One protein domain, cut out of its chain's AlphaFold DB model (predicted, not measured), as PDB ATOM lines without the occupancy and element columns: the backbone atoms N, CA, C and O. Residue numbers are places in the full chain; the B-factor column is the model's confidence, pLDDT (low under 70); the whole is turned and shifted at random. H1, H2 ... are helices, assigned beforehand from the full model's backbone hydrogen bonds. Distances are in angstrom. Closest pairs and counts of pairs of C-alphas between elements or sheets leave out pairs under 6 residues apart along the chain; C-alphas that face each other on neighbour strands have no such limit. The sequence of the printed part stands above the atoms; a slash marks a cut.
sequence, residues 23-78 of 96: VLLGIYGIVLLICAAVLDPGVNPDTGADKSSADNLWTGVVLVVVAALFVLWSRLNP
ATOM      1  N   VAL A  23     152.104 109.134 119.274       97.12
ATOM      2  CA  VAL A  23     151.970 110.401 118.543       97.12
ATOM      3  C   VAL A  23     152.618 111.545 119.317       97.12
ATOM      4  O   VAL A  23     153.394 112.299 118.734       97.12
ATOM      5  N   LEU A  24     152.362 111.655 120.623       97.94
ATOM      6  CA  LEU A  24     152.950 112.707 121.457       97.94
ATOM      7  C   LEU A  24     154.482 112.620 121.483       97.94
ATOM      8  O   LEU A  24     155.158 113.617 121.224       97.94
ATOM      9  N   LEU A  25     155.031 111.425 121.734       98.50
ATOM     10  CA  LEU A  25     156.479 111.197 121.723       98.50
ATOM     11  C   LEU A  25     157.076 111.409 120.329       98.50
ATOM     12  O   LEU A  25     158.145 111.999 120.212       98.50
ATOM     13  N   GLY A  26     156.389 110.963 119.276       98.50
ATOM     14  CA  GLY A  26     156.841 111.103 117.894       98.50
ATOM     15  C   GLY A  26     156.917 112.562 117.452       98.50
ATOM     16  O   GLY A  26     157.944 112.984 116.925       98.50
ATOM     17  N   ILE A  27     155.871 113.354 117.717       98.62
ATOM     18  CA  ILE A  27     155.863 114.793 117.417       98.62
ATOM     19  C   ILE A  27     156.982 115.490 118.189       98.62
ATOM     20  O   ILE A  27     157.772 116.218 117.591       98.62
ATOM     21  N   TYR A  28     157.089 115.240 119.496       98.00
ATOM     22  CA  TYR A  28     158.118 115.873 120.317       98.00
ATOM     23  C   TYR A  28     159.533 115.474 119.871       98.00
ATOM     24  O   TYR A  28     160.399 116.332 119.715       98.00
ATOM     25  N   GLY A  29     159.753 114.192 119.568       98.25
ATOM     26  CA  GLY A  29     161.016 113.687 119.043       98.25
ATOM     27  C   GLY A  29     161.403 114.343 117.718       98.25
ATOM     28  O   GLY A  29     162.527 114.818 117.585       98.25
ATOM     29  N   ILE A  30     160.470 114.451 116.767       98.38
ATOM     30  CA  ILE A  30     160.707 115.138 115.487       98.38
ATOM     31  C   ILE A  30     161.064 116.610 115.711       98.38
ATOM     32  O   ILE A  30     162.018 117.097 115.106       98.38
ATOM     33  N   VAL A  31     160.350 117.311 116.597       97.31
ATOM     34  CA  VAL A  31     160.664 118.706 116.939       97.31
ATOM     35  C   VAL A  31     162.087 118.824 117.485       97.31
ATOM     36  O   VAL A  31     162.829 119.689 117.031       97.31
ATOM     37  N   LEU A  32     162.511 117.935 118.388       96.38
ATOM     38  CA  LEU A  32     163.879 117.957 118.915       96.38
ATOM     39  C   LEU A  32     164.936 117.650 117.851       96.38
ATOM     40  O   LEU A  32     165.991 118.276 117.858       96.38
ATOM     41  N   LEU A  33     164.660 116.741 116.915       97.69
ATOM     42  CA  LEU A  33     165.568 116.474 115.795       97.69
ATOM     43  C   LEU A  33     165.713 117.694 114.877       97.69
ATOM     44  O   LEU A  33     166.821 117.997 114.438       97.69
ATOM     45  N   ILE A  34     164.622 118.425 114.630       96.88
ATOM     46  CA  ILE A  34     164.666 119.699 113.903       96.88
ATOM     47  C   ILE A  34     165.495 120.715 114.696       96.88
ATOM     48  O   ILE A  34     166.412 121.313 114.137       96.88
ATOM     49  N   CYS A  35     165.242 120.862 115.999       95.00
ATOM     50  CA  CYS A  35     166.018 121.756 116.856       95.00
ATOM     51  C   CYS A  35     167.511 121.425 116.852       95.00
ATOM     52  O   CYS A  35     168.329 122.330 116.760       95.00
ATOM     53  N   ALA A  36     167.873 120.145 116.900       95.19
ATOM     54  CA  ALA A  36     169.263 119.708 116.844       95.19
ATOM     55  C   ALA A  36     169.942 120.028 115.504       95.19
ATOM     56  O   ALA A  36     171.148 120.267 115.475       95.19
ATOM     57  N   ALA A  37     169.186 119.991 114.404       95.00
ATOM     58  CA  ALA A  37     169.725 120.134 113.057       95.00
ATOM     59  C   ALA A  37     169.811 121.589 112.581       95.00
ATOM     60  O   ALA A  37     170.746 121.924 111.854       95.00
ATOM     61  N   VAL A  38     168.828 122.431 112.925       94.75
ATOM     62  CA  VAL A  38     168.694 123.768 112.317       94.75
ATOM     63  C   VAL A  38     168.468 124.911 113.301       94.75
ATOM     64  O   VAL A  38     168.490 126.061 112.868       94.75
ATOM     65  N   LEU A  39     168.252 124.642 114.594       91.12
ATOM     66  CA  LEU A  39     168.081 125.699 115.594       91.12
ATOM     67  C   LEU A  39     169.290 125.801 116.526       91.12
ATOM     68  O   LEU A  39     170.001 124.831 116.782       91.12
ATOM     69  N   ASP A  40     169.493 127.009 117.045       87.69
ATOM     70  CA  ASP A  40     170.439 127.269 118.124       87.69
ATOM     71  C   ASP A  40     169.951 126.561 119.410       87.69
ATOM     72  O   ASP A  40     168.794 126.758 119.807       87.69
ATOM     73  N   PRO A  41     170.781 125.719 120.057       86.00
ATOM     74  CA  PRO A  41     170.428 125.023 121.298       86.00
ATOM     75  C   PRO A  41     170.202 125.971 122.491       86.00
ATOM     76  O   PRO A  41     169.628 125.553 123.503       86.00
ATOM     77  N   GLY A  42     170.592 127.241 122.369       88.06
ATOM     78  CA  GLY A  42     170.422 128.279 123.371       88.06
ATOM     79  C   GLY A  42     171.410 128.151 124.525       88.06
ATOM     80  O   GLY A  42     172.382 127.402 124.473       88.06
ATOM     81  N   VAL A  43     171.135 128.879 125.604       90.88
ATOM     82  CA  VAL A  43     172.007 128.945 126.783       90.88
ATOM     83  C   VAL A  43     171.340 128.334 128.009       90.88
ATOM     84  O   VAL A  43     170.112 128.303 128.147       90.88
ATOM     85  N   ASN A  44     172.153 127.812 128.917       85.25
ATOM     86  CA  ASN A  44     171.713 127.353 130.220       85.25
ATOM     87  C   ASN A  44     171.424 128.577 131.115       85.25
ATOM     88  O   ASN A  44     172.336 129.365 131.353       85.25
ATOM     89  N   PRO A  45     170.195 128.753 131.633       84.69
ATOM     90  CA  PRO A  45     169.843 129.925 132.437       84.69
ATOM     91  C   PRO A  45     170.560 129.982 133.793       84.69
ATOM     92  O   PRO A  45     170.737 131.071 134.330       84.69
ATOM     93  N   ASP A  46     170.998 128.842 134.332       90.19
ATOM     94  CA  ASP A  46     171.653 128.768 135.641       90.19
ATOM     95  C   ASP A  46     173.149 129.098 135.558       90.19
ATOM     96  O   ASP A  46     173.728 129.645 136.494       90.19
ATOM     97  N   THR A  47     173.789 128.746 134.438       91.44
ATOM     98  CA  THR A  47     175.250 128.862 134.265       91.44
ATOM     99  C   THR A  47     175.673 129.855 133.185       91.44
ATOM    100  O   THR A  47     176.838 130.237 133.138       91.44
ATOM    101  N   GLY A  48     174.759 130.264 132.305       89.06
ATOM    102  CA  GLY A  48     175.039 131.096 131.133       89.06
ATOM    103  C   GLY A  48     175.812 130.389 130.016       89.06
ATOM    104  O   GLY A  48     176.115 131.025 129.013       89.06
ATOM    105  N   ALA A  49     176.148 129.104 130.171       90.00
ATOM    106  CA  ALA A  49     176.902 128.347 129.177       90.00
ATOM    107  C   ALA A  49     176.022 127.915 127.996       90.00
ATOM    108  O   ALA A  49     174.832 127.642 128.174       90.00
ATOM    109  N   ASP A  50     176.625 127.788 126.814       87.19
ATOM    110  CA  ASP A  50     175.945 127.268 125.628       87.19
ATOM    111  C   ASP A  50     175.484 125.825 125.861       87.19
ATOM    112  O   ASP A  50     176.220 124.981 126.388       87.19
ATOM    113  N   LYS A  51     174.246 125.530 125.467       88.62
ATOM    114  CA  LYS A  51     173.727 124.165 125.446       88.62
ATOM    115  C   LYS A  51     174.276 123.423 124.237       88.62
ATOM    116  O   LYS A  51     174.578 124.010 123.202       88.62
ATOM    117  N   SER A  52     174.369 122.104 124.347       90.38
ATOM    118  CA  SER A  52     174.811 121.277 123.231       90.38
ATOM    119  C   SER A  52     173.627 120.882 122.353       90.38
ATOM    120  O   SER A  52     172.655 120.298 122.833       90.38
ATOM    121  N   SER A  53     173.731 121.087 121.038       93.19
ATOM    122  CA  SER A  53     172.758 120.534 120.081       93.19
ATOM    123  C   SER A  53     172.676 119.005 120.147       93.19
ATOM    124  O   SER A  53     171.652 118.424 119.782       93.19
ATOM    125  N   ALA A  54     173.728 118.340 120.646       94.44
ATOM    126  CA  ALA A  54     173.736 116.892 120.835       94.44
ATOM    127  C   ALA A  54     172.682 116.425 121.854       94.44
ATOM    128  O   ALA A  54     172.174 115.312 121.718       94.44
ATOM    129  N   ASP A  55     172.306 117.266 122.821       93.31
ATOM    130  CA  ASP A  55     171.298 116.925 123.831       93.31
ATOM    131  C   ASP A  55     169.922 116.750 123.175       93.31
ATOM    132  O   ASP A  55     169.226 115.754 123.405       93.31
ATOM    133  N   ASN A  56     169.564 117.674 122.276       95.38
ATOM    134  CA  ASN A  56     168.348 117.594 121.469       95.38
ATOM    135  C   ASN A  56     168.389 116.387 120.522       95.38
ATOM    136  O   ASN A  56     167.384 115.693 120.375       95.38
ATOM    137  N   LEU A  57     169.548 116.106 119.915       97.19
ATOM    138  CA  LEU A  57     169.711 114.985 118.988       97.19
ATOM    139  C   LEU A  57     169.460 113.643 119.683       97.19
ATOM    140  O   LEU A  57     168.601 112.880 119.246       97.19
ATOM    141  N   TRP A  58     170.179 113.361 120.771       97.88
ATOM    142  CA  TRP A  58     170.050 112.091 121.489       97.88
ATOM    143  C   TRP A  58     168.652 111.910 122.072       97.88
ATOM    144  O   TRP A  58     168.051 110.847 121.902       97.88
ATOM    145  N   THR A  59     168.105 112.958 122.691       97.31
ATOM    146  CA  THR A  59     166.749 112.920 123.249       97.31
ATOM    147  C   THR A  59     165.717 112.682 122.146       97.31
ATOM    148  O   THR A  59     164.873 111.794 122.271       97.31
ATOM    149  N   GLY A  60     165.817 113.409 121.029       97.88
ATOM    150  CA  GLY A  60     164.932 113.257 119.874       97.88
ATOM    151  C   GLY A  60     164.970 111.851 119.275       97.88
ATOM    152  O   GLY A  60     163.917 111.252 119.056       97.88
ATOM    153  N   VAL A  61     166.165 111.281 119.075       98.50
ATOM    154  CA  VAL A  61     166.328 109.912 118.553       98.50
ATOM    155  C   VAL A  61     165.669 108.889 119.477       98.50
ATOM    156  O   VAL A  61     164.902 108.051 119.005       98.50
ATOM    157  N   VAL A  62     165.921 108.964 120.788       98.56
ATOM    158  CA  VAL A  62     165.327 108.030 121.758       98.56
ATOM    159  C   VAL A  62     163.801 108.117 121.733       98.56
ATOM    160  O   VAL A  62     163.135 107.084 121.682       98.56
ATOM    161  N   LEU A  63     163.235 109.325 121.696       98.69
ATOM    162  CA  LEU A  63     161.784 109.521 121.627       98.69
ATOM    163  C   LEU A  63     161.170 108.916 120.363       98.69
ATOM    164  O   LEU A  63     160.144 108.243 120.451       98.69
ATOM    165  N   VAL A  64     161.805 109.104 119.202       98.62
ATOM    166  CA  VAL A  64     161.339 108.523 117.934       98.62
ATOM    167  C   VAL A  64     161.406 106.996 117.970       98.62
ATOM    168  O   VAL A  64     160.462 106.331 117.539       98.62
ATOM    169  N   VAL A  65     162.480 106.424 118.523       98.62
ATOM    170  CA  VAL A  65     162.607 104.968 118.690       98.62
ATOM    171  C   VAL A  65     161.500 104.432 119.597       98.62
ATOM    172  O   VAL A  65     160.822 103.474 119.228       98.62
ATOM    173  N   VAL A  66     161.264 105.058 120.751       98.56
ATOM    174  CA  VAL A  66     160.198 104.641 121.675       98.56
ATOM    175  C   VAL A  66     158.823 104.780 121.020       98.56
ATOM    176  O   VAL A  66     158.025 103.847 121.090       98.56
ATOM    177  N   ALA A  67     158.551 105.880 120.313       98.38
ATOM    178  CA  ALA A  67     157.310 106.053 119.562       98.38
ATOM    179  C   ALA A  67     157.097 104.916 118.545       98.38
ATOM    180  O   ALA A  67     156.018 104.325 118.500       98.38
ATOM    181  N   ALA A  68     158.135 104.546 117.786       98.12
ATOM    182  CA  ALA A  68     158.073 103.435 116.837       98.12
ATOM    183  C   ALA A  68     157.779 102.091 117.526       98.12
ATOM    184  O   ALA A  68     156.982 101.303 117.013       98.12
ATOM    185  N   LEU A  69     158.358 101.846 118.707       98.25
ATOM    186  CA  LEU A  69     158.059 100.657 119.512       98.25
ATOM    187  C   LEU A  69     156.596 100.629 119.975       98.25
ATOM    188  O   LEU A  69     155.960  99.580 119.896       98.25
ATOM    189  N   PHE A  70     156.035 101.764 120.403       96.50
ATOM    190  CA  PHE A  70     154.623 101.852 120.793       96.50
ATOM    191  C   PHE A  70     153.677 101.607 119.614       96.50
ATOM    192  O   PHE A  70     152.711 100.856 119.759       96.50
ATOM    193  N   VAL A  71     153.968 102.175 118.438       95.12
ATOM    194  CA  VAL A  71     153.197 101.902 117.211       95.12
ATOM    195  C   VAL A  71     153.269 100.421 116.854       95.12
ATOM    196  O   VAL A  71     152.241  99.800 116.575       95.12
ATOM    197  N   LEU A  72     154.468  99.834 116.884       96.62
ATOM    198  CA  LEU A  72     154.658  98.419 116.587       96.62
ATOM    199  C   LEU A  72     153.876  97.542 117.571       96.62
ATOM    200  O   LEU A  72     153.167  96.632 117.148       96.62
ATOM    201  N   TRP A  73     153.943  97.840 118.867       94.88
ATOM    202  CA  TRP A  73     153.228  97.091 119.896       94.88
ATOM    203  C   TRP A  73     151.706  97.215 119.770       94.88
ATOM    204  O   TRP A  73     151.007  96.205 119.847       94.88
ATOM    205  N   SER A  74     151.198  98.423 119.514       92.69
ATOM    206  CA  SER A  74     149.779  98.677 119.227       92.69
ATOM    207  C   SER A  74     149.288  97.838 118.044       92.69
ATOM    208  O   SER A  74     148.228  97.214 118.099       92.69
ATOM    209  N   ARG A  75     150.116  97.724 116.998       89.62
ATOM    210  CA  ARG A  75     149.798  96.943 115.798       89.62
ATOM    211  C   ARG A  75     149.875  95.430 116.014       89.62
ATOM    212  O   ARG A  75     149.103  94.705 115.392       89.62
ATOM    213  N   LEU A  76     150.793  94.961 116.861       93.69
ATOM    214  CA  LEU A  76     150.963  93.540 117.189       93.69
ATOM    215  C   LEU A  76     149.920  93.025 118.189       93.69
ATOM    216  O   LEU A  76     149.571  91.851 118.137       93.69
ATOM    217  N   ASN A  77     149.427  93.876 119.088       90.12
ATOM    218  CA  ASN A  77     148.451  93.493 120.104       90.12
ATOM    219  C   ASN A  77     147.298  94.509 120.163       90.12
ATOM    220  O   ASN A  77     147.299  95.350 121.063       90.12
ATOM    221  N   PRO A  78     146.361  94.499 119.199       84.69
ATOM    222  CA  PRO A  78     145.292  95.493 119.110       84.69
ATOM    223  C   PRO A  78     144.265  95.339 120.242       84.69
ATOM    224  O   PRO A  78     143.828  94.228 120.532       84.69
TER     225      PRO A  78
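Overview. This is residues 23 to 78 of the 96 residues of an uncharacterized protein of Corynebacterium variabile (UniProt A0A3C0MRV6). The model is a long, lopsided helical hairpin: the long helix H2 makes most of the length, the shorter helix H1 packs side by side with part of it, and a loop of residues 39 to 52 joins them round one end. At the other end the last turns of H2 and the two residues after it, residues 72 to 78, stick out free. The printed part has 56 residues with two named helices, H1 then H2, and no named strand; the class is all helix. The whole is loose, with a radius of gyration of the C-alphas of 14.2 A, and a rod in outline, spanning 48 by 21 by 14 A.

Along the chain. Find C-alpha 53 at (172.758, 120.534, 120.081); from there H2, residues 53 to 76, runs 34.8 A to C-alpha 76 at (150.963, 93.540, 117.189). Then look at C-alpha 23 at (151.970, 110.401, 118.543), where H1, residues 23 to 38, begins; it measures 22.3 A from first to last C-alpha.

Arrangement. Start from H2 and look at Gly 60: its C-alpha and that of Gly 29 in H1 are 4.0 A apart, the closest C-alphas of the two helices. H1 and H2 touch, with 37 pairs of C-alphas within 8 A. Their lines stand at a shallow tilt of 28 degrees, and they run opposite ways, a helical hairpin. Their centres are 9.7 A apart. In both H1 and H2 every O i to N i+4 pair is within hydrogen-bond range.

Size, cuts and confidence. Look for the two C-alphas farthest apart at Gly 48 and Pro 78, 47.9 A from each other. The link from H1 to H2, 14 residues, is long. The printed part has no cut. Its mean pLDDT is 94.3, and no printed residue is under 70.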